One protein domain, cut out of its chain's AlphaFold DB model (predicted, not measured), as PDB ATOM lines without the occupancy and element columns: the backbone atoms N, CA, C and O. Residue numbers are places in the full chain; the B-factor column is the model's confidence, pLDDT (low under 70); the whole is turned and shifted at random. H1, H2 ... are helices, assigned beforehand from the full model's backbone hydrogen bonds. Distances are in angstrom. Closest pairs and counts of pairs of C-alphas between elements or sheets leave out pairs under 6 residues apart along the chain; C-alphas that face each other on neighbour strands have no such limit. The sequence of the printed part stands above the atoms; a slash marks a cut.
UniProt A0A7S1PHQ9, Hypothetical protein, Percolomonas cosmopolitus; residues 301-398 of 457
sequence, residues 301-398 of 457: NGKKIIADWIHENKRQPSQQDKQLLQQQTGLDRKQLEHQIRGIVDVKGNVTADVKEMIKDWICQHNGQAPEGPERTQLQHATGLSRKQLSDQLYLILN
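This is residues 301 to 398 of the 457 residues of the protein "Hypothetical protein" of Percolomonas cosmopolitus (UniProt A0A7S1PHQ9). Two lobes lie end to end, each a helical hairpin with a third helix across it: H1 and H2 with H3, then H4 and H5 with H6. The printed part has 98 residues with six named helices and no named strand, all helix. It is only just compact, close to loose: radius of gyration of the C-alphas 15.0 A, spans 46 by 24 by 19 A.

H1, residues 301 to 313, 18.3 A, begins at C-alpha 301 (18.175, -10.265, -12.720). H2 is residues 319 to 329, 15.4 A; H3 333 to 346, 20.2 A; H4 352 to 364, 18.3 A; H5 372 to 382, 15.7 A. H6, residues 386 to 397, 16.2 A, ends at C-alpha 397 (8.187, -33.211, 19.291).

H1 touches H2 with residues 301 to 306 alone, closest C-alphas Gly 302 and Thr 329, 4.8 A. H4 touches H5 with residues 354 to 358 alone, closest C-alphas Val 354 and Thr 382, 5.9 A. H3 and H4 are apart. In the six helices every O i to N i+4 pair is within hydrogen-bond range.

The printed part has no cut and no long link. pLDDT is under 70 at residues 316, 334, 341 to 353 and 398.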
ATOM      1  N   ASN A 301      18.581 -11.500 -13.376       75.19
ATOM      2  CA  ASN A 301      18.175 -10.265 -12.720       75.19
ATOM      3  C   ASN A 301      16.859 -10.398 -11.925       75.19
ATOM      4  O   ASN A 301      16.798  -9.990 -10.770       75.19
ATOM      5  N   GLY A 302      15.827 -11.045 -12.481       75.81
ATOM      6  CA  GLY A 302      14.543 -11.238 -11.796       75.81
ATOM      7  C   GLY A 302      14.659 -12.083 -10.522       75.81
ATOM      8  O   GLY A 302      14.032 -11.776  -9.512       75.81
ATOM      9  N   LYS A 303      15.522 -13.109 -10.525       75.69
ATOM     10  CA  LYS A 303      15.808 -13.900  -9.312       75.69
ATOM     11  C   LYS A 303      16.554 -13.089  -8.253       75.69
ATOM     12  O   LYS A 303      16.271 -13.254  -7.069       75.69
ATOM     13  N   LYS A 304      17.483 -12.229  -8.679       79.06
ATOM     14  CA  LYS A 304      18.251 -11.359  -7.787       79.06
ATOM     15  C   LYS A 304      17.344 -10.349  -7.078       79.06
ATOM     16  O   LYS A 304      17.371 -10.299  -5.859       79.06
ATOM     17  N   ILE A 305      16.454  -9.675  -7.810       83.50
ATOM     18  CA  ILE A 305      15.485  -8.713  -7.250       83.50
ATOM     19  C   ILE A 305      14.631  -9.353  -6.143       83.50
ATOM     20  O   ILE A 305      14.471  -8.783  -5.067       83.50
ATOM     21  N   ILE A 306      14.117 -10.567  -6.371       82.62
ATOM     22  CA  ILE A 306      13.304 -11.278  -5.371       82.62
ATOM     23  C   ILE A 306      14.150 -11.667  -4.151       82.62
ATOM     24  O   ILE A 306      13.682 -11.569  -3.018       82.62
ATOM     25  N   ALA A 307      15.386 -12.123  -4.366       80.19
ATOM     26  CA  ALA A 307      16.283 -12.523  -3.287       80.19
ATOM     27  C   ALA A 307      16.726 -11.335  -2.421       80.19
ATOM     28  O   ALA A 307      16.707 -11.454  -1.196       80.19
ATOM     29  N   ASP A 308      17.071 -10.210  -3.047       80.94
ATOM     30  CA  ASP A 308      17.470  -8.971  -2.376       80.94
ATOM     31  C   ASP A 308      16.296  -8.424  -1.554       80.94
ATOM     32  O   ASP A 308      16.448  -8.173  -0.360       80.94
ATOM     33  N   TRP A 309      15.086  -8.406  -2.124       88.56
ATOM     34  CA  TRP A 309      13.883  -7.981  -1.407       88.56
ATOM     35  C   TRP A 309      13.607  -8.828  -0.155       88.56
ATOM     36  O   TRP A 309      13.355  -8.287   0.924       88.56
ATOM     37  N   ILE A 310      13.675 -10.163  -0.275       80.94
ATOM     38  CA  ILE A 310      13.459 -11.088   0.855       80.94
ATOM     39  C   ILE A 310      14.542 -10.893   1.923       80.94
ATOM     40  O   ILE A 310      14.248 -10.949   3.118       80.94
ATOM     41  N   HIS A 311      15.788 -10.667   1.503       75.50
ATOM     42  CA  HIS A 311      16.910 -10.452   2.408       75.50
ATOM     43  C   HIS A 311      16.790  -9.132   3.182       75.50
ATOM     44  O   HIS A 311      17.001  -9.119   4.394       75.50
ATOM     45  N   GLU A 312      16.414  -8.047   2.505       78.25
ATOM     46  CA  GLU A 312      16.238  -6.719   3.102       78.25
ATOM     47  C   GLU A 312      15.057  -6.674   4.073       78.25
ATOM     48  O   GLU A 312      15.171  -6.131   5.170       78.25
ATOM     49  N   ASN A 313      13.931  -7.289   3.707       73.81
ATOM     50  CA  ASN A 313      12.694  -7.167   4.475       73.81
ATOM     51  C   ASN A 313      12.530  -8.248   5.552       73.81
ATOM     52  O   ASN A 313      11.662  -8.110   6.413       73.81
ATOM     53  N   LYS A 314      13.323  -9.332   5.504       73.94
ATOM     54  CA  LYS A 314      13.299 -10.476   6.445       73.94
ATOM     55  C   LYS A 314      11.897 -11.051   6.725       73.94
ATOM     56  O   LYS A 314      11.683 -11.708   7.740       73.94
ATOM     57  N   ARG A 315      10.937 -10.830   5.825       73.00
ATOM     58  CA  ARG A 315       9.536 -11.255   5.943       73.00
ATOM     59  C   ARG A 315       9.029 -11.778   4.608       73.00
ATOM     60  O   ARG A 315       9.623 -11.515   3.563       73.00
ATOM     61  N   GLN A 316       7.911 -12.501   4.628       68.88
ATOM     62  CA  GLN A 316       7.251 -12.876   3.381       68.88
ATOM     63  C   GLN A 316       6.573 -11.656   2.730       68.88
ATOM     64  O   GLN A 316       6.005 -10.818   3.439       68.88
ATOM     65  N   PRO A 317       6.612 -11.544   1.391       76.56
ATOM     66  CA  PRO A 317       5.983 -10.442   0.673       76.56
ATOM     67  C   PRO A 317       4.461 -10.464   0.829       76.56
ATOM     68  O   PRO A 317       3.802 -11.476   0.560       76.56
ATOM     69  N   SER A 318       3.910  -9.324   1.252       83.88
ATOM     70  CA  SER A 318       2.471  -9.067   1.341       83.88
ATOM     71  C   SER A 318       1.820  -9.045  -0.046       83.88
ATOM     72  O   SER A 318       2.485  -9.115  -1.080       83.88
ATOM     73  N   GLN A 319       0.494  -8.931  -0.098       74.88
ATOM     74  CA  GLN A 319      -0.223  -8.849  -1.371       74.88
ATOM     75  C   GLN A 319       0.163  -7.606  -2.194       74.88
ATOM     76  O   GLN A 319       0.214  -7.701  -3.418       74.88
ATOM     77  N   GLN A 320       0.499  -6.490  -1.535       82.19
ATOM     78  CA  GLN A 320       1.028  -5.285  -2.187       82.19
ATOM     79  C   GLN A 320       2.480  -5.485  -2.646       82.19
ATOM     80  O   GLN A 320       2.806  -5.196  -3.795       82.19
ATOM     81  N   ASP A 321       3.330  -6.086  -1.806       85.56
ATOM     82  CA  ASP A 321       4.734  -6.369  -2.154       85.56
ATOM     83  C   ASP A 321       4.833  -7.311  -3.365       85.56
ATOM     84  O   ASP A 321       5.661  -7.128  -4.255       85.56
ATOM     85  N   LYS A 322       3.939  -8.307  -3.437       81.81
ATOM     86  CA  LYS A 322       3.840  -9.220  -4.578       81.81
ATOM     87  C   LYS A 322       3.498  -8.484  -5.870       81.81
ATOM     88  O   LYS A 322       4.052  -8.843  -6.898       81.81
ATOM     89  N   GLN A 323       2.625  -7.475  -5.842       82.44
ATOM     90  CA  GLN A 323       2.316  -6.675  -7.034       82.44
ATOM     91  C   GLN A 323       3.526  -5.849  -7.489       82.44
ATOM     92  O   GLN A 323       3.799  -5.770  -8.685       82.44
ATOM     93  N   LEU A 324       4.287  -5.299  -6.543       87.81
ATOM     94  CA  LEU A 324       5.471  -4.489  -6.828       87.81
ATOM     95  C   LEU A 324       6.614  -5.341  -7.405       87.81
ATOM     96  O   LEU A 324       7.178  -5.012  -8.447       87.81
ATOM     97  N   LEU A 325       6.868  -6.510  -6.810       85.31
ATOM     98  CA  LEU A 325       7.802  -7.501  -7.351       85.31
ATOM     99  C   LEU A 325       7.356  -8.022  -8.724       85.31
ATOM    100  O   LEU A 325       8.198  -8.291  -9.580       85.31
ATOM    101  N   GLN A 326       6.048  -8.144  -8.965       84.81
ATOM    102  CA  GLN A 326       5.507  -8.548 -10.262       84.81
ATOM    103  C   GLN A 326       5.844  -7.521 -11.353       84.81
ATOM    104  O   GLN A 326       6.299  -7.901 -12.430       84.81
ATOM    105  N   GLN A 327       5.688  -6.227 -11.056       83.50
ATOM    106  CA  GLN A 327       6.046  -5.143 -11.975       83.50
ATOM    107  C   GLN A 327       7.557  -5.079 -12.236       83.50
ATOM    108  O   GLN A 327       7.969  -4.901 -13.377       83.50
ATOM    109  N   GLN A 328       8.385  -5.270 -11.205       82.56
ATOM    110  CA  GLN A 328       9.847  -5.186 -11.327       82.56
ATOM    111  C   GLN A 328      10.477  -6.382 -12.049       82.56
ATOM    112  O   GLN A 328      11.485  -6.236 -12.736       82.56
ATOM    113  N   THR A 329       9.911  -7.578 -11.878       80.81
ATOM    114  CA  THR A 329      10.474  -8.815 -12.443       80.81
ATOM    115  C   THR A 329       9.836  -9.219 -13.769       80.81
ATOM    116  O   THR A 329      10.380 -10.080 -14.460       80.81
ATOM    117  N   GLY A 330       8.684  -8.634 -14.118       76.56
ATOM    118  CA  GLY A 330       7.884  -9.028 -15.281       76.56
ATOM    119  C   GLY A 330       7.296 -10.441 -15.178       76.56
ATOM    120  O   GLY A 330       6.783 -10.962 -16.165       76.56
ATOM    121  N   LEU A 331       7.386 -11.085 -14.008       76.06
ATOM    122  CA  LEU A 331       6.889 -12.442 -13.788       76.06
ATOM    123  C   LEU A 331       5.373 -12.455 -13.654       76.06
ATOM    124  O   LEU A 331       4.777 -11.517 -13.130       76.06
ATOM    125  N   ASP A 332       4.727 -13.550 -14.052       74.94
ATOM    126  CA  ASP A 332       3.328 -13.745 -13.684       74.94
ATOM    127  C   ASP A 332       3.195 -14.035 -12.171       74.94
ATOM    128  O   ASP A 332       4.135 -14.474 -11.498       74.94
ATOM    129  N   ARG A 333       2.005 -13.797 -11.605       70.88
ATOM    130  CA  ARG A 333       1.743 -13.974 -10.166       70.88
ATOM    131  C   ARG A 333       2.118 -15.371  -9.647       70.88
ATOM    132  O   ARG A 333       2.613 -15.490  -8.527       70.88
ATOM    133  N   LYS A 334       1.887 -16.433 -10.426       67.69
ATOM    134  CA  LYS A 334       2.197 -17.814 -10.020       67.69
ATOM    135  C   LYS A 334       3.697 -18.091 -10.093       67.69
ATOM    136  O   LYS A 334       4.229 -18.749  -9.198       67.69
ATOM    137  N   GLN A 335       4.372 -17.578 -11.120       70.56
ATOM    138  CA  GLN A 335       5.823 -17.673 -11.281       70.56
ATOM    139  C   GLN A 335       6.543 -16.979 -10.130       70.56
ATOM    140  O   GLN A 335       7.423 -17.578  -9.509       70.56
ATOM    141  N   LEU A 336       6.111 -15.765  -9.785       77.44
ATOM    142  CA  LEU A 336       6.642 -15.011  -8.658       77.44
ATOM    143  C   LEU A 336       6.465 -15.781  -7.339       77.44
ATOM    144  O   LEU A 336       7.426 -15.963  -6.599       77.44
ATOM    145  N   GLU A 337       5.273 -16.324  -7.065       74.81
ATOM    146  CA  GLU A 337       5.035 -17.138  -5.863       74.81
ATOM    147  C   GLU A 337       5.852 -18.435  -5.834       74.81
ATOM    148  O   GLU A 337       6.232 -18.915  -4.765       74.81
ATOM    149  N   HIS A 338       6.110 -19.045  -6.989       71.12
ATOM    150  CA  HIS A 338       6.987 -20.207  -7.083       71.12
ATOM    151  C   HIS A 338       8.449 -19.834  -6.797       71.12
ATOM    152  O   HIS A 338       9.128 -20.567  -6.082       71.12
ATOM    153  N   GLN A 339       8.934 -18.692  -7.295       70.25
ATOM    154  CA  GLN A 339      10.300 -18.227  -7.026       70.25
ATOM    155  C   GLN A 339      10.503 -17.775  -5.590       70.25
ATOM    156  O   GLN A 339      11.507 -18.142  -4.991       70.25
ATOM    157  N   ILE A 340       9.547 -17.040  -5.018       74.81
ATOM    158  CA  ILE A 340       9.580 -16.667  -3.601       74.81
ATOM    159  C   ILE A 340       9.689 -17.938  -2.755       74.81
ATOM    160  O   ILE A 340      10.577 -18.035  -1.916       74.81
ATOM    161  N   ARG A 341       8.866 -18.960  -3.039       66.88
ATOM    162  CA  ARG A 341       8.966 -20.266  -2.365       66.88
ATOM    163  C   ARG A 341      10.325 -20.929  -2.574       66.88
ATOM    164  O   ARG A 341      10.922 -21.367  -1.603       66.88
ATOM    165  N   GLY A 342      10.831 -20.958  -3.806       58.81
ATOM    166  CA  GLY A 342      12.123 -21.562  -4.131       58.81
ATOM    167  C   GLY A 342      13.315 -20.880  -3.450       58.81
ATOM    168  O   GLY A 342      14.226 -21.563  -3.000       58.81
ATOM    169  N   ILE A 343      13.313 -19.551  -3.330       64.06
ATOM    170  CA  ILE A 343      14.382 -18.784  -2.671       64.06
ATOM    171  C   ILE A 343      14.298 -18.946  -1.145       64.06
ATOM    172  O   ILE A 343      15.325 -19.154  -0.495       64.06
ATOM    173  N   VAL A 344      13.086 -18.939  -0.582       56.94
ATOM    174  CA  VAL A 344      12.842 -19.241   0.840       56.94
ATOM    175  C   VAL A 344      13.238 -20.690   1.180       56.94
ATOM    176  O   VAL A 344      13.787 -20.940   2.252       56.94
ATOM    177  N   ASP A 345      13.056 -21.643   0.258       53.47
ATOM    178  CA  ASP A 345      13.451 -23.050   0.429       53.47
ATOM    179  C   ASP A 345      14.985 -23.267   0.425       53.47
ATOM    180  O   ASP A 345      15.454 -24.260   0.985       53.47
ATOM    181  N   VAL A 346      15.786 -22.363  -0.161       47.41
ATOM    182  CA  VAL A 346      17.243 -22.558  -0.363       47.41
ATOM    183  C   VAL A 346      18.111 -22.023   0.789       47.41
ATOM    184  O   VAL A 346      19.231 -22.499   0.967       47.41
ATOM    185  N   LYS A 347      17.614 -21.106   1.633       45.62
ATOM    186  CA  LYS A 347      18.395 -20.509   2.744       45.62
ATOM    187  C   LYS A 347      18.014 -20.973   4.157       45.62
ATOM    188  O   LYS A 347      18.280 -20.258   5.111       45.62
ATOM    189  N   GLY A 348      17.457 -22.179   4.294       47.78
ATOM    190  CA  GLY A 348      17.748 -23.156   5.367       47.78
ATOM    191  C   GLY A 348      17.667 -22.803   6.866       47.78
ATOM    192  O   GLY A 348      17.774 -23.728   7.665       47.78
ATOM    193  N   ASN A 349      17.450 -21.560   7.287       53.97
ATOM    194  CA  ASN A 349      17.365 -21.181   8.692       53.97
ATOM    195  C   ASN A 349      15.928 -20.793   9.019       53.97
ATOM    196  O   ASN A 349      15.480 -19.683   8.741       53.97
ATOM    197  N   VAL A 350      15.204 -21.740   9.615       62.56
ATOM    198  CA  VAL A 350      13.938 -21.447  10.290       62.56
ATOM    199  C   VAL A 350      14.257 -20.488  11.432       62.56
ATOM    200  O   VAL A 350      15.043 -20.835  12.319       62.56
ATOM    201  N   THR A 351      13.697 -19.279  11.369       68.00
ATOM    202  CA  THR A 351      13.927 -18.227  12.366       68.00
ATOM    203  C   THR A 351      13.447 -18.682  13.744       68.00
ATOM    204  O   THR A 351      12.575 -19.549  13.856       68.00
ATOM    205  N   ALA A 352      14.035 -18.119  14.803       66.50
ATOM    206  CA  ALA A 352      13.637 -18.424  16.177       66.50
ATOM    207  C   ALA A 352      12.135 -18.170  16.391       66.50
ATOM    208  O   ALA A 352      11.450 -19.036  16.926       66.50
ATOM    209  N   ASP A 353      11.614 -17.072  15.839       68.31
ATOM    210  CA  ASP A 353      10.197 -16.703  15.918       68.31
ATOM    211  C   ASP A 353       9.280 -17.772  15.311       68.31
ATOM    212  O   ASP A 353       8.278 -18.153  15.905       68.31
ATOM    213  N   VAL A 354       9.652 -18.338  14.156       75.69
ATOM    214  CA  VAL A 354       8.866 -19.408  13.519       75.69
ATOM    215  C   VAL A 354       8.916 -20.696  14.344       75.69
ATOM    216  O   VAL A 354       7.929 -21.429  14.394       75.69
ATOM    217  N   LYS A 355      10.040 -20.989  15.011       76.62
ATOM    218  CA  LYS A 355      10.137 -22.147  15.912       76.62
ATOM    219  C   LYS A 355       9.270 -21.966  17.154       76.62
ATOM    220  O   LYS A 355       8.592 -22.918  17.528       76.62
ATOM    221  N   GLU A 356       9.271 -20.779  17.757       78.88
ATOM    222  CA  GLU A 356       8.405 -20.463  18.898       78.88
ATOM    223  C   GLU A 356       6.926 -20.512  18.501       78.88
ATOM    224  O   GLU A 356       6.163 -21.211  19.153       78.88
ATOM    225  N   MET A 357       6.537 -19.965  17.344       80.12
ATOM    226  CA  MET A 357       5.160 -20.097  16.839       80.12
ATOM    227  C   MET A 357       4.701 -21.558  16.701       80.12
ATOM    228  O   MET A 357       3.549 -21.885  16.987       80.12
ATOM    229  N   ILE A 358       5.585 -22.458  16.251       85.00
ATOM    230  CA  ILE A 358       5.267 -23.891  16.153       85.00
ATOM    231  C   ILE A 358       5.148 -24.519  17.551       85.00
ATOM    232  O   ILE A 358       4.262 -25.347  17.762       85.00
ATOM    233  N   LYS A 359       6.011 -24.139  18.503       82.50
ATOM    234  CA  LYS A 359       5.946 -24.614  19.896       82.50
ATOM    235  C   LYS A 359       4.681 -24.138  20.602       82.50
ATOM    236  O   LYS A 359       4.023 -24.958  21.233       82.50
ATOM    237  N   ASP A 360       4.321 -22.869  20.451       83.75
ATOM    238  CA  ASP A 360       3.103 -22.285  21.014       83.75
ATOM    239  C   ASP A 360       1.870 -23.008  20.487       83.75
ATOM    240  O   ASP A 360       0.995 -23.391  21.261       83.75
ATOM    241  N   TRP A 361       1.837 -23.283  19.179       89.56
ATOM    242  CA  TRP A 361       0.759 -24.058  18.579       89.56
ATOM    243  C   TRP A 361       0.656 -25.459  19.197       89.56
ATOM    244  O   TRP A 361      -0.426 -25.877  19.604       89.56
ATOM    245  N   ILE A 362       1.779 -26.175  19.317       83.69
ATOM    246  CA  ILE A 362       1.827 -27.511  19.931       83.69
ATOM    247  C   ILE A 362       1.375 -27.454  21.398       83.69
ATOM    248  O   ILE A 362       0.631 -28.325  21.845       83.69
ATOM    249  N   CYS A 363       1.799 -26.431  22.142       82.19
ATOM    250  CA  CYS A 363       1.432 -26.222  23.539       82.19
ATOM    251  C   CYS A 363      -0.083 -26.004  23.688       82.19
ATOM    252  O   CYS A 363      -0.725 -26.671  24.498       82.19
ATOM    253  N   GLN A 364      -0.673 -25.166  22.828       82.81
ATOM    254  CA  GLN A 364      -2.123 -24.933  22.767       82.81
ATOM    255  C   GLN A 364      -2.921 -26.201  22.425       82.81
ATOM    256  O   GLN A 364      -4.082 -26.314  22.811       82.81
ATOM    257  N   HIS A 365      -2.302 -27.169  21.744       83.56
ATOM    258  CA  HIS A 365      -2.925 -28.429  21.326       83.56
ATOM    259  C   HIS A 365      -2.395 -29.636  22.120       83.56
ATOM    260  O   HIS A 365      -2.280 -30.744  21.594       83.56
ATOM    261  N   ASN A 366      -2.081 -29.439  23.409       77.25
ATOM    262  CA  ASN A 366      -1.704 -30.498  24.356       77.25
ATOM    263  C   ASN A 366      -0.542 -31.394  23.884       77.25
ATOM    264  O   ASN A 366      -0.533 -32.603  24.122       77.25
ATOM    265  N   GLY A 367       0.441 -30.827  23.185       70.62
ATOM    266  CA  GLY A 367       1.604 -31.577  22.717       70.62
ATOM    267  C   GLY A 367       1.359 -32.423  21.463       70.62
ATOM    268  O   GLY A 367       2.233 -33.205  21.085       70.62
ATOM    269  N   GLN A 368       0.197 -32.306  20.810       75.12
ATOM    270  CA  GLN A 368      -0.112 -33.081  19.607       75.12
ATOM    271  C   GLN A 368       0.449 -32.432  18.338       75.12
ATOM    272  O   GLN A 368       0.564 -31.213  18.220       75.12
ATOM    273  N   ALA A 369       0.814 -33.272  17.365       75.81
ATOM    274  CA  ALA A 369       1.229 -32.803  16.051       75.81
ATOM    275  C   ALA A 369      -0.002 -32.385  15.230       75.81
ATOM    276  O   ALA A 369      -0.975 -33.137  15.202       75.81
ATOM    277  N   PRO A 370       0.053 -31.270  14.483       81.38
ATOM    278  CA  PRO A 370      -1.048 -30.864  13.618       81.38
ATOM    279  C   PRO A 370      -1.280 -31.890  12.502       81.38
ATOM    280  O   PRO A 370      -0.350 -32.268  11.769       81.38
ATOM    281  N   GLU A 371      -2.538 -32.286  12.307       78.19
ATOM    282  CA  GLU A 371      -2.956 -33.203  11.244       78.19
ATOM    283  C   GLU A 371      -3.853 -32.515  10.202       78.19
ATOM    284  O   GLU A 371      -4.514 -31.512  10.454       78.19
ATOM    285  N   GLY A 372      -3.829 -33.034   8.968       81.12
ATOM    286  CA  GLY A 372      -4.736 -32.625   7.888       81.12
ATOM    287  C   GLY A 372      -4.895 -31.099   7.680       81.12
ATOM    288  O   GLY A 372      -3.934 -30.455   7.233       81.12
ATOM    289  N   PRO A 373      -6.091 -30.515   7.916       78.00
ATOM    290  CA  PRO A 373      -6.360 -29.093   7.680       78.00
ATOM    291  C   PRO A 373      -5.534 -28.160   8.575       78.00
ATOM    292  O   PRO A 373      -5.002 -27.166   8.084       78.00
ATOM    293  N   GLU A 374      -5.358 -28.505   9.851       82.06
ATOM    294  CA  GLU A 374      -4.609 -27.712  10.839       82.06
ATOM    295  C   GLU A 374      -3.143 -27.582  10.439       82.06
ATOM    296  O   GLU A 374      -2.545 -26.510  10.494       82.06
ATOM    297  N   ARG A 375      -2.575 -28.667   9.906       81.94
ATOM    298  CA  ARG A 375      -1.213 -28.657   9.366       81.94
ATOM    299  C   ARG A 375      -1.066 -27.700   8.195       81.94
ATOM    300  O   ARG A 375      -0.014 -27.090   8.037       81.94
ATOM    301  N   THR A 376      -2.101 -27.581   7.372       77.69
ATOM    302  CA  THR A 376      -2.105 -26.661   6.230       77.69
ATOM    303  C   THR A 376      -2.226 -25.215   6.715       77.69
ATOM    304  O   THR A 376      -1.522 -24.347   6.211       77.69
ATOM    305  N   GLN A 377      -3.034 -24.956   7.746       78.81
ATOM    306  CA  GLN A 377      -3.142 -23.637   8.379       78.81
ATOM    307  C   GLN A 377      -1.829 -23.207   9.043       78.81
ATOM    308  O   GLN A 377      -1.344 -22.111   8.772       78.81
ATOM    309  N   LEU A 378      -1.194 -24.091   9.820       81.88
ATOM    310  CA  LEU A 378       0.114 -23.824  10.422       81.88
ATOM    311  C   LEU A 378       1.196 -23.630   9.351       81.88
ATOM    312  O   LEU A 378       2.072 -22.781   9.497       81.88
ATOM    313  N   GLN A 379       1.116 -24.362   8.238       81.12
ATOM    314  CA  GLN A 379       1.995 -24.159   7.086       81.12
ATOM    315  C   GLN A 379       1.823 -22.760   6.476       81.12
ATOM    316  O   GLN A 379       2.813 -22.109   6.154       81.12
ATOM    317  N   HIS A 380       0.585 -22.285   6.334       74.06
ATOM    318  CA  HIS A 380       0.312 -20.935   5.849       74.06
ATOM    319  C   HIS A 380       0.774 -19.855   6.834       74.06
ATOM    320  O   HIS A 380       1.338 -18.859   6.393       74.06
ATOM    321  N   ALA A 381       0.594 -20.068   8.141       74.38
ATOM    322  CA  ALA A 381       0.994 -19.120   9.181       74.38
ATOM    323  C   ALA A 381       2.521 -19.007   9.331       74.38
ATOM    324  O   ALA A 381       3.054 -17.912   9.469       74.38
ATOM    325  N   THR A 382       3.232 -20.135   9.272       76.19
ATOM    326  CA  THR A 382       4.701 -20.185   9.405       76.19
ATOM    327  C   THR A 382       5.432 -19.899   8.096       76.19
ATOM    328  O   THR A 382       6.639 -19.665   8.093       76.19
ATOM    329  N   GLY A 383       4.728 -19.973   6.964       71.31
ATOM    330  CA  GLY A 383       5.307 -19.802   5.636       71.31
ATOM    331  C   GLY A 383       6.279 -20.914   5.219       71.31
ATOM    332  O   GLY A 383       6.904 -20.799   4.163       71.31
ATOM    333  N   LEU A 384       6.412 -21.979   6.019       75.44
ATOM    334  CA  LEU A 384       7.310 -23.100   5.754       75.44
ATOM    335  C   LEU A 384       6.777 -23.990   4.628       75.44
ATOM    336  O   LEU A 384       5.570 -24.187   4.463       75.44
ATOM    337  N   SER A 385       7.673 -24.620   3.869       74.56
ATOM    338  CA  SER A 385       7.251 -25.701   2.981       74.56
ATOM    339  C   SER A 385       6.771 -26.904   3.798       74.56
ATOM    340  O   SER A 385       7.185 -27.131   4.938       74.56
ATOM    341  N   ARG A 386       5.900 -27.736   3.211       73.50
ATOM    342  CA  ARG A 386       5.350 -28.925   3.885       73.50
ATOM    343  C   ARG A 386       6.455 -29.804   4.470       73.50
ATOM    344  O   ARG A 386       6.284 -30.368   5.547       73.50
ATOM    345  N   LYS A 387       7.585 -29.924   3.769       74.94
ATOM    346  CA  LYS A 387       8.750 -30.687   4.221       74.94
ATOM    347  C   LYS A 387       9.446 -30.005   5.404       74.94
ATOM    348  O   LYS A 387       9.636 -30.665   6.415       74.94
ATOM    349  N   GLN A 388       9.731 -28.706   5.316       75.69
ATOM    350  CA  GLN A 388      10.347 -27.941   6.407       75.69
ATOM    351  C   GLN A 388       9.500 -27.968   7.683       75.69
ATOM    352  O   GLN A 388      10.028 -28.256   8.751       75.69
ATOM    353  N   LEU A 389       8.182 -27.759   7.574       82.06
ATOM    354  CA  LEU A 389       7.271 -27.851   8.715       82.06
ATOM    355  C   LEU A 389       7.287 -29.258   9.327       82.06
ATOM    356  O   LEU A 389       7.305 -29.403  10.542       82.06
ATOM    357  N   SER A 390       7.327 -30.303   8.495       79.81
ATOM    358  CA  SER A 390       7.441 -31.689   8.976       79.81
ATOM    359  C   SER A 390       8.731 -31.922   9.754       79.81
ATOM    360  O   SER A 390       8.703 -32.574  10.792       79.81
ATOM    361  N   ASP A 391       9.844 -31.408   9.238       74.12
ATOM    362  CA  ASP A 391      11.157 -31.563   9.852       74.12
ATOM    363  C   ASP A 391      11.235 -30.762  11.172       74.12
ATOM    364  O   ASP A 391      11.731 -31.291  12.161       74.12
ATOM    365  N   GLN A 392      10.665 -29.549  11.247       76.75
ATOM    366  CA  GLN A 392      10.603 -28.758  12.490       76.75
ATOM    367  C   GLN A 392       9.668 -29.363  13.542       76.75
ATOM    368  O   GLN A 392      10.065 -29.495  14.695       76.75
ATOM    369  N   LEU A 393       8.464 -29.795  13.151       81.00
ATOM    370  CA  LEU A 393       7.549 -30.517  14.045       81.00
ATOM    371  C   LEU A 393       8.217 -31.775  14.603       81.00
ATOM    372  O   LEU A 393       8.085 -32.080  15.783       81.00
ATOM    373  N   TYR A 394       8.973 -32.492  13.768       75.06
ATOM    374  CA  TYR A 394       9.702 -33.676  14.197       75.06
ATOM    375  C   TYR A 394      10.787 -33.357  15.234       75.06
ATOM    376  O   TYR A 394      10.893 -34.097  16.210       75.06
ATOM    377  N   LEU A 395      11.556 -32.279  15.038       70.31
ATOM    378  CA  LEU A 395      12.595 -31.832  15.975       70.31
ATOM    379  C   LEU A 395      12.001 -31.373  17.314       70.31
ATOM    380  O   LEU A 395      12.498 -31.765  18.364       70.31
ATOM    381  N   ILE A 396      10.913 -30.598  17.282       72.06
ATOM    382  CA  ILE A 396      10.264 -30.060  18.487       72.06
ATOM    383  C   ILE A 396       9.581 -31.172  19.296       72.06
ATOM    384  O   ILE A 396       9.712 -31.214  20.516       72.06
ATOM    385  N   LEU A 397       8.890 -32.104  18.630       70.62
ATOM    386  CA  LEU A 397       8.187 -33.211  19.291       70.62
ATOM    387  C   LEU A 397       9.119 -34.358  19.718       70.62
ATOM    388  O   LEU A 397       8.711 -35.214  20.499       70.62
ATOM    389  N   ASN A 398      10.359 -34.406  19.216       62.34
ATOM    390  CA  ASN A 398      11.356 -35.419  19.584       62.34
ATOM    391  C   ASN A 398      12.686 -34.764  20.010       62.34
ATOM    392  O   ASN A 398      13.696 -34.933  19.320       62.34
TER     393      ASN A 398